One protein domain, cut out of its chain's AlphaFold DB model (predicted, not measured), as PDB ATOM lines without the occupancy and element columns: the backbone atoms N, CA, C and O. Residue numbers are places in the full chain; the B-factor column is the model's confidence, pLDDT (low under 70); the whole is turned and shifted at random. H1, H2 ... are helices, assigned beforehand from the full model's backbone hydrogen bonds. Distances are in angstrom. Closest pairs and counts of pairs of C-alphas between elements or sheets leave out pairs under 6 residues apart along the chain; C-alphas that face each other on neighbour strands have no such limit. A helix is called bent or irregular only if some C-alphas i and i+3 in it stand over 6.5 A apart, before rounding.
ATOM      1  N   ASP A  28       0.618  73.062  74.340       84.00
ATOM      2  CA  ASP A  28       1.388  74.089  75.051       84.00
ATOM      3  C   ASP A  28       1.020  74.196  76.540       84.00
ATOM      4  O   ASP A  28       1.863  74.525  77.371       84.00
ATOM      5  N   THR A  29      -0.229  73.879  76.883       89.06
ATOM      6  CA  THR A  29      -0.718  73.848  78.272       89.06
ATOM      7  C   THR A  29      -0.552  72.487  78.951       89.06
ATOM      8  O   THR A  29      -0.824  72.353  80.146       89.06
ATOM      9  N   PHE A  30      -0.116  71.459  78.216       85.44
ATOM     10  CA  PHE A  30       0.113  70.134  78.776       85.44
ATOM     11  C   PHE A  30       1.352  70.148  79.677       85.44
ATOM     12  O   PHE A  30       2.473  70.347  79.222       85.44
ATOM     13  N   LEU A  31       1.151  69.909  80.975       87.06
ATOM     14  CA  LEU A  31       2.221  69.958  81.980       87.06
ATOM     15  C   LEU A  31       3.146  68.728  81.954       87.06
ATOM     16  O   LEU A  31       4.178  68.711  82.626       87.06
ATOM     17  N   GLY A  32       2.762  67.675  81.228       86.25
ATOM     18  CA  GLY A  32       3.549  66.453  81.103       86.25
ATOM     19  C   GLY A  32       4.671  66.566  80.068       86.25
ATOM     20  O   GLY A  32       4.729  67.484  79.255       86.25
ATOM     21  N   LYS A  33       5.578  65.583  80.072       89.75
ATOM     22  CA  LYS A  33       6.681  65.525  79.104       89.75
ATOM     23  C   LYS A  33       6.184  64.994  77.758       89.75
ATOM     24  O   LYS A  33       5.654  63.888  77.696       89.75
ATOM     25  N   ILE A  34       6.448  65.733  76.686       89.44
ATOM     26  CA  ILE A  34       6.221  65.294  75.303       89.44
ATOM     27  C   ILE A  34       7.558  64.799  74.741       89.44
ATOM     28  O   ILE A  34       8.573  65.479  74.881       89.44
ATOM     29  N   VAL A  35       7.580  63.601  74.153       90.31
ATOM     30  CA  VAL A  35       8.800  62.967  73.629       90.31
ATOM     31  C   VAL A  35       8.505  62.355  72.266       90.31
ATOM     32  O   VAL A  35       7.579  61.557  72.141       90.31
ATOM     33  N   HIS A  36       9.299  62.699  71.251       89.94
ATOM     34  CA  HIS A  36       9.219  62.045  69.946       89.94
ATOM     35  C   HIS A  36       9.868  60.651  69.993       89.94
ATOM     36  O   HIS A  36      10.844  60.437  70.712       89.94
ATOM     37  N   ALA A  37       9.401  59.709  69.167       86.75
ATOM     38  CA  ALA A  37       9.936  58.342  69.116       86.75
ATOM     39  C   ALA A  37      11.467  58.279  68.893       86.75
ATOM     40  O   ALA A  37      12.130  57.401  69.433       86.75
ATOM     41  N   ASN A  38      12.044  59.239  68.163       87.81
ATOM     42  CA  ASN A  38      13.497  59.329  67.917       87.81
ATOM     43  C   ASN A  38      14.320  59.622  69.189       87.81
ATOM     44  O   ASN A  38      15.501  59.273  69.269       87.81
ATOM     45  N   GLU A  39      13.711  60.261  70.187       89.88
ATOM     46  CA  GLU A  39      14.343  60.578  71.471       89.88
ATOM     47  C   GLU A  39      14.122  59.482  72.519       89.88
ATOM     48  O   GLU A  39      14.834  59.433  73.523       89.88
ATOM     49  N   TYR A  40      13.172  58.576  72.283       91.06
ATOM     50  CA  TYR A  40      12.930  57.438  73.156       91.06
ATOM     51  C   TYR A  40      14.131  56.482  73.165       91.06
ATOM     52  O   TYR A  40      14.693  56.150  72.119       91.06
ATOM     53  N   LYS A  41      14.524  56.024  74.359       92.94
ATOM     54  CA  LYS A  41      15.646  55.087  74.550       92.94
ATOM     55  C   LYS A  41      15.235  53.795  75.245       92.94
ATOM     56  O   LYS A  41      15.675  52.730  74.830       92.94
ATOM     57  N   SER A  42      14.437  53.892  76.306       94.12
ATOM     58  CA  SER A  42      13.974  52.747  77.093       94.12
ATOM     59  C   SER A  42      12.786  53.138  77.970       94.12
ATOM     60  O   SER A  42      12.709  54.267  78.466       94.12
ATOM     61  N   GLY A  43      11.899  52.177  78.210       89.81
ATOM     62  CA  GLY A  43      10.751  52.276  79.099       89.81
ATOM     63  C   GLY A  43      11.125  52.434  80.569       89.81
ATOM     64  O   GLY A  43      10.345  53.003  81.323       89.81
ATOM     65  N   SER A  44      12.340  52.046  80.968       94.12
ATOM     66  CA  SER A  44      12.846  52.187  82.345       94.12
ATOM     67  C   SER A  44      12.741  53.615  82.897       94.12
ATOM     68  O   SER A  44      12.478  53.813  84.078       94.12
ATOM     69  N   SER A  45      12.865  54.635  82.041       94.25
ATOM     70  CA  SER A  45      12.726  56.052  82.430       94.25
ATOM     71  C   SER A  45      11.282  56.485  82.744       94.25
ATOM     72  O   SER A  45      11.038  57.645  83.110       94.25
ATOM     73  N   TYR A  46      10.322  55.580  82.564       91.44
ATOM     74  CA  TYR A  46       8.886  55.823  82.649       91.44
ATOM     75  C   TYR A  46       8.166  54.881  83.617       91.44
ATOM     76  O   TYR A  46       6.939  54.859  83.624       91.44
ATOM     77  N   GLN A  47       8.910  54.138  84.436       91.94
ATOM     78  CA  GLN A  47       8.338  53.310  85.492       91.94
ATOM     79  C   GLN A  47       7.351  54.121  86.351       91.94
ATOM     80  O   GLN A  47       7.639  55.268  86.705       91.94
ATOM     81  N   ASP A  48       6.180  53.536  86.617       90.00
ATOM     82  CA  ASP A  48       5.072  54.110  87.395       90.00
ATOM     83  C   ASP A  48       4.494  55.432  86.843       90.00
ATOM     84  O   ASP A  48       3.744  56.130  87.529       90.00
ATOM     85  N   LYS A  49       4.825  55.808  85.597       85.56
ATOM     86  CA  LYS A  49       4.250  56.984  84.928       85.56
ATOM     87  C   LYS A  49       3.068  56.600  84.051       85.56
ATOM     88  O   LYS A  49       3.114  55.590  83.353       85.56
ATOM     89  N   GLU A  50       2.078  57.484  84.000       83.69
ATOM     90  CA  GLU A  50       1.029  57.474  82.979       83.69
ATOM     91  C   GLU A  50       1.627  57.905  81.635       83.69
ATOM     92  O   GLU A  50       2.107  59.037  81.495       83.69
ATOM     93  N   VAL A  51       1.636  57.007  80.647       84.50
ATOM     94  CA  VAL A  51       2.232  57.281  79.333       84.50
ATOM     95  C   VAL A  51       1.241  56.993  78.213       84.50
ATOM     96  O   VAL A  51       0.762  55.873  78.049       84.50
ATOM     97  N   LEU A  52       0.999  58.006  77.380       81.62
ATOM     98  CA  LEU A  52       0.248  57.880  76.136       81.62
ATOM     99  C   LEU A  52       1.222  57.803  74.955       81.62
ATOM    100  O   LEU A  52       1.962  58.749  74.691       81.62
ATOM    101  N   VAL A  53       1.196  56.688  74.224       80.44
ATOM    102  CA  VAL A  53       1.909  56.549  72.948       80.44
ATOM    103  C   VAL A  53       0.938  56.867  71.816       80.44
ATOM    104  O   VAL A  53      -0.125  56.258  71.717       80.44
ATOM    105  N   VAL A  54       1.302  57.823  70.962       77.44
ATOM    106  CA  VAL A  54       0.466  58.299  69.852       77.44
ATOM    107  C   VAL A  54       1.149  57.944  68.539       77.44
ATOM    108  O   VAL A  54       2.151  58.570  68.221       77.44
ATOM    109  N   ASP A  55       0.636  56.932  67.830       72.50
ATOM    110  CA  ASP A  55       0.913  56.561  66.423       72.50
ATOM    111  C   ASP A  55       0.420  55.109  66.179       72.50
ATOM    112  O   ASP A  55       0.328  54.318  67.120       72.50
ATOM    113  N   CYS A  56       0.105  54.730  64.935       66.75
ATOM    114  CA  CYS A  56      -0.247  53.353  64.539       66.75
ATOM    115  C   CYS A  56       0.910  52.587  63.860       66.75
ATOM    116  O   CYS A  56       0.715  51.476  63.364       66.75
ATOM    117  N   GLY A  57       2.114  53.162  63.827       69.56
ATOM    118  CA  GLY A  57       3.296  52.556  63.231       69.56
ATOM    119  C   GLY A  57       3.953  51.454  64.070       69.56
ATOM    120  O   GLY A  57       3.745  51.292  65.269       69.56
ATOM    121  N   ASN A  58       4.862  50.707  63.441       78.00
ATOM    122  CA  ASN A  58       5.621  49.644  64.116       78.00
ATOM    123  C   ASN A  58       6.429  50.147  65.324       78.00
ATOM    124  O   ASN A  58       6.635  49.407  66.290       78.00
ATOM    125  N   SER A  59       6.918  51.389  65.263       82.25
ATOM    126  CA  SER A  59       7.648  52.017  66.365       82.25
ATOM    127  C   SER A  59       6.752  52.208  67.585       82.25
ATOM    128  O   SER A  59       7.184  51.890  68.691       82.25
ATOM    129  N   SER A  60       5.501  52.643  67.397       79.50
ATOM    130  CA  SER A  60       4.562  52.865  68.499       79.50
ATOM    131  C   SER A  60       4.278  51.571  69.257       79.50
ATOM    132  O   SER A  60       4.336  51.550  70.487       79.50
ATOM    133  N   MET A  61       4.093  50.463  68.536       77.94
ATOM    134  CA  MET A  61       3.874  49.151  69.140       77.94
ATOM    135  C   MET A  61       5.094  48.670  69.935       77.94
ATOM    136  O   MET A  61       4.946  48.186  71.057       77.94
ATOM    137  N   LYS A  62       6.310  48.836  69.398       83.00
ATOM    138  CA  LYS A  62       7.547  48.462  70.105       83.00
ATOM    139  C   LYS A  62       7.760  49.291  71.374       83.00
ATOM    140  O   LYS A  62       8.064  48.721  72.414       83.00
ATOM    141  N   ILE A  63       7.574  50.608  71.286       87.56
ATOM    142  CA  ILE A  63       7.711  51.532  72.419       87.56
ATOM    143  C   ILE A  63       6.669  51.219  73.496       87.56
ATOM    144  O   ILE A  63       7.012  51.134  74.669       87.56
ATOM    145  N   SER A  64       5.412  50.993  73.105       82.88
ATOM    146  CA  SER A  64       4.338  50.658  74.048       82.88
ATOM    147  C   SER A  64       4.609  49.345  74.781       82.88
ATOM    148  O   SER A  64       4.412  49.258  75.991       82.88
ATOM    149  N   TYR A  65       5.116  48.334  74.067       82.94
ATOM    150  CA  TYR A  65       5.506  47.065  74.673       82.94
ATOM    151  C   TYR A  65       6.671  47.223  75.660       82.94
ATOM    152  O   TYR A  65       6.615  46.683  76.763       82.94
ATOM    153  N   ASP A  66       7.704  47.990  75.299       89.00
ATOM    154  CA  ASP A  66       8.855  48.231  76.175       89.00
ATOM    155  C   ASP A  66       8.461  49.026  77.433       89.00
ATOM    156  O   ASP A  66       8.783  48.617  78.545       89.00
ATOM    157  N   LEU A  67       7.667  50.093  77.289       88.50
ATOM    158  CA  LEU A  67       7.075  50.841  78.409       88.50
ATOM    159  C   LEU A  67       6.313  49.927  79.376       88.50
ATOM    160  O   LEU A  67       6.550  49.958  80.582       88.50
ATOM    161  N   SER A  68       5.438  49.085  78.829       84.06
ATOM    162  CA  SER A  68       4.676  48.091  79.581       84.06
ATOM    163  C   SER A  68       5.584  47.132  80.361       84.06
ATOM    164  O   SER A  68       5.325  46.856  81.530       84.06
ATOM    165  N   ASN A  69       6.657  46.628  79.742       87.44
ATOM    166  CA  ASN A  69       7.591  45.704  80.397       87.44
ATOM    167  C   ASN A  69       8.369  46.352  81.549       87.44
ATOM    168  O   ASN A  69       8.766  45.657  82.482       87.44
ATOM    169  N   PHE A  70       8.579  47.668  81.496       91.06
ATOM    170  CA  PHE A  70       9.253  48.440  82.541       91.06
ATOM    171  C   PHE A  70       8.295  49.051  83.577       91.06
ATOM    172  O   PHE A  70       8.709  49.893  84.370       91.06
ATOM    173  N   GLY A  71       7.026  48.628  83.600       85.62
ATOM    174  CA  GLY A  71       6.065  49.052  84.622       85.62
ATOM    175  C   GLY A  71       5.540  50.476  84.442       85.62
ATOM    176  O   GLY A  71       5.023  51.055  85.389       85.62
ATOM    177  N   ALA A  72       5.660  51.065  83.249       86.75
ATOM    178  CA  ALA A  72       4.899  52.268  82.940       86.75
ATOM    179  C   ALA A  72       3.407  51.916  82.858       86.75
ATOM    180  O   ALA A  72       3.034  50.892  82.269       86.75
ATOM    181  N   HIS A  73       2.547  52.784  83.388       80.12
ATOM    182  CA  HIS A  73       1.108  52.653  83.223       80.12
ATOM    183  C   HIS A  73       0.755  52.994  81.779       80.12
ATOM    184  O   HIS A  73       0.629  54.148  81.365       80.12
ATOM    185  N   THR A  74       0.673  51.930  80.991       71.75
ATOM    186  CA  THR A  74       0.235  51.949  79.607       71.75
ATOM    187  C   THR A  74      -0.878  50.927  79.465       71.75
ATOM    188  O   THR A  74      -0.757  49.776  79.882       71.75
ATOM    189  N   ASP A  75      -1.961  51.314  78.806       68.12
ATOM    190  CA  ASP A  75      -3.071  50.407  78.492       68.12
ATOM    191  C   ASP A  75      -2.715  49.335  77.453       68.12
ATOM    192  O   ASP A  75      -3.570  48.558  77.026       68.12
ATOM    193  N   TYR A  76      -1.460  49.275  77.008       68.19
ATOM    194  CA  TYR A  76      -1.010  48.322  76.004       68.19
ATOM    195  C   TYR A  76      -1.343  46.875  76.413       68.19
ATOM    196  O   TYR A  76      -1.834  46.089  75.600       68.19
ATOM    197  N   GLN A  77      -1.195  46.547  77.702       62.19
ATOM    198  CA  GLN A  77      -1.586  45.251  78.273       62.19
ATOM    199  C   GLN A  77      -3.097  45.061  78.452       62.19
ATOM    200  O   GLN A  77      -3.525  44.004  78.892       62.19
ATOM    201  N   PHE A  78      -3.933  46.035  78.130       65.50
ATOM    202  CA  PHE A  78      -5.381  45.844  78.062       65.50
ATOM    203  C   PHE A  78      -5.860  45.699  76.622       65.50
ATOM    204  O   PHE A  78      -6.906  45.099  76.390       65.50
ATOM    205  N   ILE A  79      -5.055  46.139  75.652       68.94
ATOM    206  CA  ILE A  79      -5.409  46.113  74.234       68.94
ATOM    207  C   ILE A  79      -4.774  44.926  73.500       68.94
ATOM    208  O   ILE A  79      -5.456  44.297  72.700       68.94
ATOM    209  N   VAL A  80      -3.516  44.557  73.784       73.00
ATOM    210  CA  VAL A  80      -2.750  43.576  72.984       73.00
ATOM    211  C   VAL A  80      -2.171  42.451  73.847       73.00
ATOM    212  O   VAL A  80      -1.407  42.697  74.782       73.00
ATOM    213  N   LYS A  81      -2.539  41.201  73.543       73.69
ATOM    214  CA  LYS A  81      -2.044  39.962  74.173       73.69
ATOM    215  C   LYS A  81      -0.544  39.747  73.903       73.69
ATOM    216  O   LYS A  81       0.066  40.411  73.066       73.69
ATOM    217  N   SER A  82       0.062  38.776  74.587       70.38
ATOM    218  CA  SER A  82       1.479  38.412  74.394       70.38
ATOM    219  C   SER A  82       1.800  37.895  72.983       70.38
ATOM    220  O   SER A  82       2.925  38.056  72.519       70.38
ATOM    221  N   ASP A  83       0.815  37.336  72.279       75.31
ATOM    222  CA  ASP A  83       0.901  36.887  70.880       75.31
ATOM    223  C   ASP A  83       0.696  38.023  69.856       75.31
ATOM    224  O   ASP A  83       0.658  37.777  68.652       75.31
ATOM    225  N   ARG A  84       0.601  39.275  70.325       68.94
ATOM    226  CA  ARG A  84       0.319  40.485  69.537       68.94
ATOM    227  C   ARG A  84      -1.085  40.555  68.936       68.94
ATOM    228  O   ARG A  84      -1.336  41.429  68.109       68.94
ATOM    229  N   MET A  85      -2.002  39.693  69.363       75.19
ATOM    230  CA  MET A  85      -3.410  39.788  68.985       75.19
ATOM    231  C   MET A  85      -4.166  40.734  69.916       75.19
ATOM    232  O   MET A  85      -3.839  40.828  71.104       75.19
ATOM    233  N   PRO A  86      -5.197  41.438  69.421       76.44
ATOM    234  CA  PRO A  86      -6.053  42.213  70.297       76.44
ATOM    235  C   PRO A  86      -6.706  41.330  71.375       76.44
ATOM    236  O   PRO A  86      -7.029  40.159  71.158       76.44
ATOM    237  N   ARG A  87      -6.859  41.892  72.577       79.69
ATOM    238  CA  ARG A  87      -7.535  41.239  73.707       79.69
ATOM    239  C   ARG A  87      -9.040  41.169  73.508       79.69
ATOM    240  O   ARG A  87      -9.619  40.120  73.768       79.69
ATOM    241  N   ASN A  88      -9.627  42.273  73.061       82.19
ATOM    242  CA  ASN A  88     -11.048  42.373  72.760       82.19
ATOM    243  C   ASN A  88     -11.305  41.999  71.299       82.19
ATOM    244  O   ASN A  88     -10.466  42.252  70.435       82.19
ATOM    245  N   ASP A  89     -12.482  41.447  71.025       84.38
ATOM    246  CA  ASP A  89     -12.897  41.100  69.669       84.38
ATOM    247  C   ASP A  89     -13.431  42.319  68.903       84.38
ATOM    248  O   ASP A  89     -13.913  43.304  69.477       84.38
ATOM    249  N   TYR A  90     -13.390  42.233  67.573       81.88
ATOM    250  CA  TYR A  90     -14.057  43.195  66.698       81.88
ATOM    251  C   TYR A  90     -15.567  43.260  67.014       81.88
ATOM    252  O   TYR A  90     -16.197  42.208  67.129       81.88
ATOM    253  N   PRO A  91     -16.186  44.455  67.107       86.12
ATOM    254  CA  PRO A  91     -15.665  45.765  66.706       86.12
ATOM    255  C   PRO A  91     -15.075  46.602  67.849       86.12
ATOM    256  O   PRO A  91     -14.949  47.804  67.671       86.12
ATOM    257  N   ASN A  92     -14.751  46.032  69.014       85.62
ATOM    258  CA  ASN A  92     -14.301  46.781  70.205       85.62
ATOM    259  C   ASN A  92     -12.825  46.527  70.564       85.62
ATOM    260  O   ASN A  92     -12.365  46.874  71.653       85.62
ATOM    261  N   HIS A  93     -12.070  45.927  69.646       85.00
ATOM    262  CA  HIS A  93     -10.653  45.581  69.794       85.00
ATOM    263  C   HIS A  93      -9.723  46.794  69.960       85.00
ATOM    264  O   HIS A  93      -8.587  46.637  70.395       85.00
ATOM    265  N   TRP A  94     -10.194  47.994  69.616       81.38
ATOM    266  CA  TRP A  94      -9.406  49.227  69.539       81.38
ATOM    267  C   TRP A  94      -9.344  50.043  70.840       81.38
ATOM    268  O   TRP A  94      -8.586  51.011  70.889       81.38
ATOM    269  N   LYS A  95     -10.124  49.714  71.882       77.69
ATOM    270  CA  LYS A  95     -10.252  50.534  73.106       77.69
ATOM    271  C   LYS A  95      -9.591  49.891  74.333       77.69
ATOM    272  O   LYS A  95      -9.921  48.760  74.686       77.69
ATOM    273  N   GLY A  96      -8.700  50.638  74.992       73.94
ATOM    274  CA  GLY A  96      -8.107  50.323  76.301       73.94
ATOM    275  C   GLY A  96      -8.961  50.799  77.484       73.94
ATOM    276  O   GLY A  96     -10.061  51.320  77.297       73.94
ATOM    277  N   GLN A  97      -8.477  50.610  78.716       70.50
ATOM    278  CA  GLN A  97      -9.246  50.908  79.936       70.50
ATOM    279  C   GLN A  97      -9.062  52.344  80.454       70.50
ATOM    280  O   GLN A  97     -10.005  52.914  81.001       70.50
ATOM    281  N   CYS A  98      -7.905  52.959  80.228       62.47
ATOM    282  CA  CYS A  98      -7.511  54.282  80.717       62.47
ATOM    283  C   CYS A  98      -7.472  55.351  79.606       62.47
ATOM    284  O   CYS A  98      -6.756  56.347  79.706       62.47
ATOM    285  N   GLY A  99      -8.273  55.188  78.546       63.50
ATOM    286  CA  GLY A  99      -8.382  56.180  77.469       63.50
ATOM    287  C   GLY A  99      -7.288  56.087  76.403       63.50
ATOM    288  O   GLY A  99      -7.118  57.021  75.621       63.50
ATOM    289  N   VAL A 100      -6.562  54.970  76.343       68.31
ATOM    290  CA  VAL A 100      -5.708  54.636  75.199       68.31
ATOM    291  C   VAL A 100      -6.513  53.906  74.135       68.31
ATOM    292  O   VAL A 100      -7.423  53.121  74.419       68.31
ATOM    293  N   TYR A 101      -6.122  54.134  72.888       73.94
ATOM    294  CA  TYR A 101      -6.744  53.534  71.725       73.94
ATOM    295  C   TYR A 101      -5.689  52.946  70.784       73.94
ATOM    296  O   TYR A 101      -4.571  53.453  70.700       73.94
ATOM    297  N   CYS A 102      -6.037  51.895  70.046       75.81
ATOM    298  CA  CYS A 102      -5.207  51.328  68.986       75.81
ATOM    299  C   CYS A 102      -6.042  51.119  67.726       75.81
ATOM    300  O   CYS A 102      -7.006  50.360  67.738       75.81
ATOM    301  N   ALA A 103      -5.641  51.749  66.624       78.38
ATOM    302  CA  ALA A 103      -6.239  51.511  65.316       78.38
ATOM    303  C   ALA A 103      -5.429  50.477  64.525       78.38
ATOM    304  O   ALA A 103      -4.201  50.500  64.548       78.38
ATOM    305  N   GLY A 104      -6.115  49.598  63.790       76.38
ATOM    306  CA  GLY A 104      -5.491  48.674  62.842       76.38
ATOM    307  C   GLY A 104      -5.220  47.265  63.364       76.38
ATOM    308  O   GLY A 104      -4.638  46.459  62.642       76.38
ATOM    309  N   LEU A 105      -5.684  46.922  64.570       76.06
ATOM    310  CA  LEU A 105      -5.523  45.570  65.128       76.06
ATOM    311  C   LEU A 105      -6.552  44.560  64.591       76.06
ATOM    312  O   LEU A 105      -6.474  43.376  64.897       76.06
ATOM    313  N   SER A 106      -7.512  44.994  63.770       79.12
ATOM    314  CA  SER A 106      -8.566  44.120  63.234       79.12
ATOM    315  C   SER A 106      -8.102  43.152  62.137       79.12
ATOM    316  O   SER A 106      -8.873  42.277  61.748       79.12
ATOM    317  N   HIS A 107      -6.888  43.315  61.595       79.62
ATOM    318  CA  HIS A 107      -6.386  42.578  60.422       79.62
ATOM    319  C   HIS A 107      -7.254  42.716  59.152       79.62
ATOM    320  O   HIS A 107      -7.154  41.906  58.234       79.62
ATOM    321  N   ARG A 108      -8.083  43.767  59.047       81.38
ATOM    322  CA  ARG A 108      -8.973  44.019  57.890       81.38
ATOM    323  C   ARG A 108      -8.391  45.012  56.872       81.38
ATOM    324  O   ARG A 108      -9.134  45.634  56.112       81.38
ATOM    325  N   GLY A 109      -7.072  45.197  56.872       80.31
ATOM    326  CA  GLY A 109      -6.382  46.154  56.002       80.31
ATOM    327  C   GLY A 109      -6.805  47.611  56.242       80.31
ATOM    328  O   GLY A 109      -7.206  47.981  57.344       80.31
ATOM    329  N   LEU A 110      -6.725  48.440  55.194       78.56
ATOM    330  CA  LEU A 110      -6.995  49.885  55.274       78.56
ATOM    331  C   LEU A 110      -8.413  50.220  55.755       78.56
ATOM    332  O   LEU A 110      -8.593  51.182  56.498       78.56
ATOM    333  N   LEU A 111      -9.410  49.418  55.368       79.19
ATOM    334  CA  LEU A 111     -10.796  49.631  55.789       79.19
ATOM    335  C   LEU A 111     -10.952  49.449  57.305       79.19
ATOM    336  O   LEU A 111     -11.577  50.277  57.957       79.19
ATOM    337  N   GLY A 112     -10.313  48.422  57.875       82.56
ATOM    338  CA  GLY A 112     -10.308  48.210  59.324       82.56
ATOM    339  C   GLY A 112      -9.641  49.348  60.090       82.56
ATOM    340  O   GLY A 112     -10.152  49.771  61.119       82.56
ATOM    341  N   ILE A 113      -8.534  49.885  59.565       79.88
ATOM    342  CA  ILE A 113      -7.862  51.054  60.156       79.88
ATOM    343  C   ILE A 113      -8.797  52.271  60.157       79.88
ATOM    344  O   ILE A 113      -8.882  52.978  61.160       79.88
ATOM    345  N   PHE A 114      -9.510  52.511  59.054       80.88
ATOM    346  CA  PHE A 114     -10.473  53.608  58.947       80.88
ATOM    347  C   PHE A 114     -11.641  53.460  59.931       80.88
ATOM    348  O   PHE A 114     -12.014  54.429  60.597       80.88
ATOM    349  N   ASP A 115     -12.202  52.257  60.043       85.44
ATOM    350  CA  ASP A 115     -13.294  51.971  60.973       85.44
ATOM    351  C   ASP A 115     -12.861  52.172  62.427       85.44
ATOM    352  O   ASP A 115     -13.573  52.834  63.185       85.44
ATOM    353  N   ASP A 116     -11.663  51.703  62.781       83.88
ATOM    354  CA  ASP A 116     -11.088  51.902  64.110       83.88
ATOM    355  C   ASP A 116     -10.874  53.393  64.399       83.88
ATOM    356  O   ASP A 116     -11.340  53.896  65.418       83.88
ATOM    357  N   ALA A 117     -10.234  54.133  63.486       80.12
ATOM    358  CA  ALA A 117      -9.990  55.568  63.649       80.12
ATOM    359  C   ALA A 117     -11.293  56.358  63.854       80.12
ATOM    360  O   ALA A 117     -11.371  57.249  64.704       80.12
ATOM    361  N   ARG A 118     -12.347  56.001  63.114       84.88
ATOM    362  CA  ARG A 118     -13.674  56.604  63.256       84.88
ATOM    363  C   ARG A 118     -14.337  56.249  64.586       84.88
ATOM    364  O   ARG A 118     -14.923  57.128  65.216       84.88
ATOM    365  N   ALA A 119     -14.250  54.996  65.025       85.88
ATOM    366  CA  ALA A 119     -14.804  54.563  66.305       85.88
ATOM    367  C   ALA A 119     -14.113  55.266  67.487       85.88
ATOM    368  O   ALA A 119     -14.790  55.785  68.375       85.88
ATOM    369  N   ILE A 120     -12.785  55.386  67.425       83.12
ATOM    370  CA  ILE A 120     -11.962  56.128  68.386       83.12
ATOM    371  C   ILE A 120     -12.390  57.596  68.450       83.12
ATOM    372  O   ILE A 120     -12.671  58.112  69.532       83.12
ATOM    373  N   ALA A 121     -12.491  58.270  67.301       79.44
ATOM    374  CA  ALA A 121     -12.883  59.678  67.248       79.44
ATOM    375  C   ALA A 121     -14.279  59.918  67.851       79.44
ATOM    376  O   ALA A 121     -14.481  60.870  68.609       79.44
ATOM    377  N   ASN A 122     -15.234  59.030  67.561       83.81
ATOM    378  CA  ASN A 122     -16.583  59.101  68.119       83.81
ATOM    379  C   ASN A 122     -16.589  58.910  69.642       83.81
ATOM    380  O   ASN A 122     -17.290  59.639  70.347       83.81
ATOM    381  N   ASP A 123     -15.805  57.961  70.155       85.44
ATOM    382  CA  ASP A 123     -15.684  57.710  71.591       85.44
ATOM    383  C   ASP A 123     -15.068  58.906  72.326       85.44
ATOM    384  O   ASP A 123     -15.639  59.377  73.307       85.44
ATOM    385  N   ILE A 124     -13.982  59.477  71.794       78.56
ATOM    386  CA  ILE A 124     -13.359  60.696  72.334       78.56
ATOM    387  C   ILE A 124     -14.364  61.852  72.352       78.56
ATOM    388  O   ILE A 124     -14.510  62.535  73.368       78.56
ATOM    389  N   SER A 125     -15.097  62.065  71.253       79.56
ATOM    390  CA  SER A 125     -16.126  63.108  71.182       79.56
ATOM    391  C   SER A 125     -17.194  62.917  72.259       79.56
ATOM    392  O   SER A 125     -17.582  63.885  72.918       79.56
ATOM    393  N   LYS A 126     -17.653  61.680  72.472       85.69
ATOM    394  CA  LYS A 126     -18.632  61.358  73.514       85.69
ATOM    395  C   LYS A 126     -18.079  61.646  74.912       85.69
ATOM    396  O   LYS A 126     -18.721  62.367  75.669       85.69
ATOM    397  N   VAL A 127     -16.863  61.187  75.219       81.44
ATOM    398  CA  VAL A 127     -16.193  61.444  76.508       81.44
ATOM    399  C   VAL A 127     -16.057  62.947  76.778       81.44
ATOM    400  O   VAL A 127     -16.328  63.406  77.887       81.44
ATOM    401  N   ILE A 128     -15.678  63.743  75.773       77.81
ATOM    402  CA  ILE A 128     -15.571  65.205  75.908       77.81
ATOM    403  C   ILE A 128     -16.941  65.843  76.178       77.81
ATOM    404  O   ILE A 128     -17.041  66.761  76.995       77.81
ATOM    405  N   GLN A 129     -17.997  65.392  75.499       82.06
ATOM    406  CA  GLN A 129     -19.354  65.900  75.717       82.06
ATOM    407  C   GLN A 129     -19.871  65.565  77.117       82.06
ATOM    408  O   GLN A 129     -20.453  66.435  77.766       82.06
ATOM    409  N   ASP A 130     -19.627  64.345  77.591       85.75
ATOM    410  CA  ASP A 130     -20.036  63.902  78.923       85.75
ATOM    411  C   ASP A 130     -19.304  64.712  80.009       85.75
ATOM    412  O   ASP A 130     -19.951  65.286  80.883       85.75
ATOM    413  N   ARG A 131     -17.989  64.943  79.863       81.19
ATOM    414  CA  ARG A 131     -17.225  65.831  80.764       81.19
ATOM    415  C   ARG A 131     -17.740  67.271  80.778       81.19
ATOM    416  O   ARG A 131     -17.805  67.897  81.833       81.19
ATOM    417  N   LYS A 132     -18.127  67.824  79.621       81.31
ATOM    418  CA  LYS A 132     -18.735  69.167  79.552       81.31
ATOM    419  C   LYS A 132     -20.080  69.217  80.275       81.31
ATOM    420  O   LYS A 132     -20.366  70.213  80.935       81.31
ATOM    421  N   LYS A 133     -20.891  68.160  80.171       78.19
ATOM    422  CA  LYS A 133     -22.164  68.042  80.897       78.19
ATOM    423  C   LYS A 133     -21.974  67.883  82.398       78.19
ATOM    424  O   LYS A 133     -22.835  68.352  83.122       78.19
ATOM    425  N   GLU A 134     -20.894  67.262  82.861       74.06
ATOM    426  CA  GLU A 134     -20.562  67.149  84.290       74.06
ATOM    427  C   GLU A 134     -20.000  68.459  84.870       74.06
ATOM    428  O   GLU A 134     -20.303  68.813  86.006       74.06
ATOM    429  N   ALA A 135     -19.241  69.223  84.079       65.12
ATOM    430  CA  ALA A 135     -18.724  70.533  84.478       65.12
ATOM    431  C   ALA A 135     -19.805  71.635  84.530       65.12
ATOM    432  O   ALA A 135     -19.713  72.559  85.337       65.12
ATOM    433  N   LEU A 136     -20.847  71.546  83.694       57.78
ATOM    434  CA  LEU A 136     -21.920  72.545  83.606       57.78
ATOM    435  C   LEU A 136     -22.808  72.688  84.874       57.78
ATOM    436  O   LEU A 136     -23.111  73.824  85.237       57.78
ATOM    437  N   PRO A 137     -23.222  71.621  85.591       55.00
ATOM    438  CA  PRO A 137     -23.998  71.739  86.828       55.00
ATOM    439  C   PRO A 137     -23.196  72.285  88.020       55.00
ATOM    440  O   PRO A 137     -23.808  72.698  89.000       55.00
ATOM    441  N   MET A 138     -21.860  72.355  87.950       52.31
ATOM    442  CA  MET A 138     -21.049  72.985  89.005       52.31
ATOM    443  C   MET A 138     -20.989  74.518  88.900       52.31
ATOM    444  O   MET A 138     -20.628  75.174  89.872       52.31
ATOM    445  N   LEU A 139     -21.375  75.102  87.757       51.97
ATOM    446  CA  LEU A 139     -21.382  76.557  87.535       51.97
ATOM    447  C   LEU A 139     -22.719  77.240  87.873       51.97
ATOM    448  O   LEU A 139     -22.758  78.461  87.959       51.97
TER     449      LEU A 139
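AT A GLANCE: This is residues 28 to 139 of the 142 residues of the protein "Flavin-containing monooxygenase" of Morella rubra (UniProt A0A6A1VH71). A body made largely of loops, with the helix H2 on one side and the short helices H1 and H3 packed on it, has one long straight helix, H4, as an arm: residues 128 to 139, of which 128 to 138 belong to H4, stick out free. The first part of H4 runs along the body, where the long loop of residues 80 to 108 leads from H3 to it, and H4 touches none of the other helices. The printed part has 112 residues with four named helices, in the order H1, H2, H3, H4, and no named strand; the class is all helix, though the helices hold 50 of the 112 residues, under half. The whole is only just compact, close to loose, with a radius of gyration of the C-alphas of 15.4 A, and it spans 44 by 35 by 21 A.

IN THESE COORDINATES: Residues 28 to 42, with no named element, come first, starting from C-alpha 28 at (1.388, 74.089, 75.051). H1 is residues 43 to 46, with C-alpha 43 at (10.751, 52.276, 79.099). H2 is residues 58 to 69 and is 16.9 A long from first to last C-alpha. H3 is residues 76 to 79. Residues 80 to 108 again have no named element. H4 is residues 109 to 138 and is 45.0 A long, from C-alpha 109 at (-6.382, 46.154, 56.002) to C-alpha 138 at (-21.049, 72.985, 89.005). H4 is neither bent nor irregular, but only just: C-alphas 134 and 137 are 6.3 A apart.

HOW THE PARTS SIT: H1 and H2 touch, their closest C-alphas being those of Gly 43 and Leu 67, 4.0 A apart. H2 touches H3 with residues 64 to 68 alone; the closest C-alphas are those of Ser 64 and Tyr 76, 6.2 A apart. H1 and H3 are apart. H4 is apart from H1, from H2 and from H3. In H2 every pair of O of residue i and N of residue i+4 is within hydrogen-bond range; in H4 24 of 26 are, and H1 and H3, with 4 residues each, are too short for such a pair.

THE WHOLE: The two C-alphas farthest apart are those of Asp 83 and Leu 139, 48.5 A. Without the free stretch, the body of 100 residues spans 35 by 34 by 23 A. The printed part has no cut. The link from H2 to H3 is short, with 6 residues; those from H1 to H2, with 11, and from H3 to H4, with 29, are long. The mean pLDDT of the printed part of this model is 80.0; 16 residues are under 70, namely residues 56 to 57, 75 to 79, 84, 98 to 100 and 135 to 139.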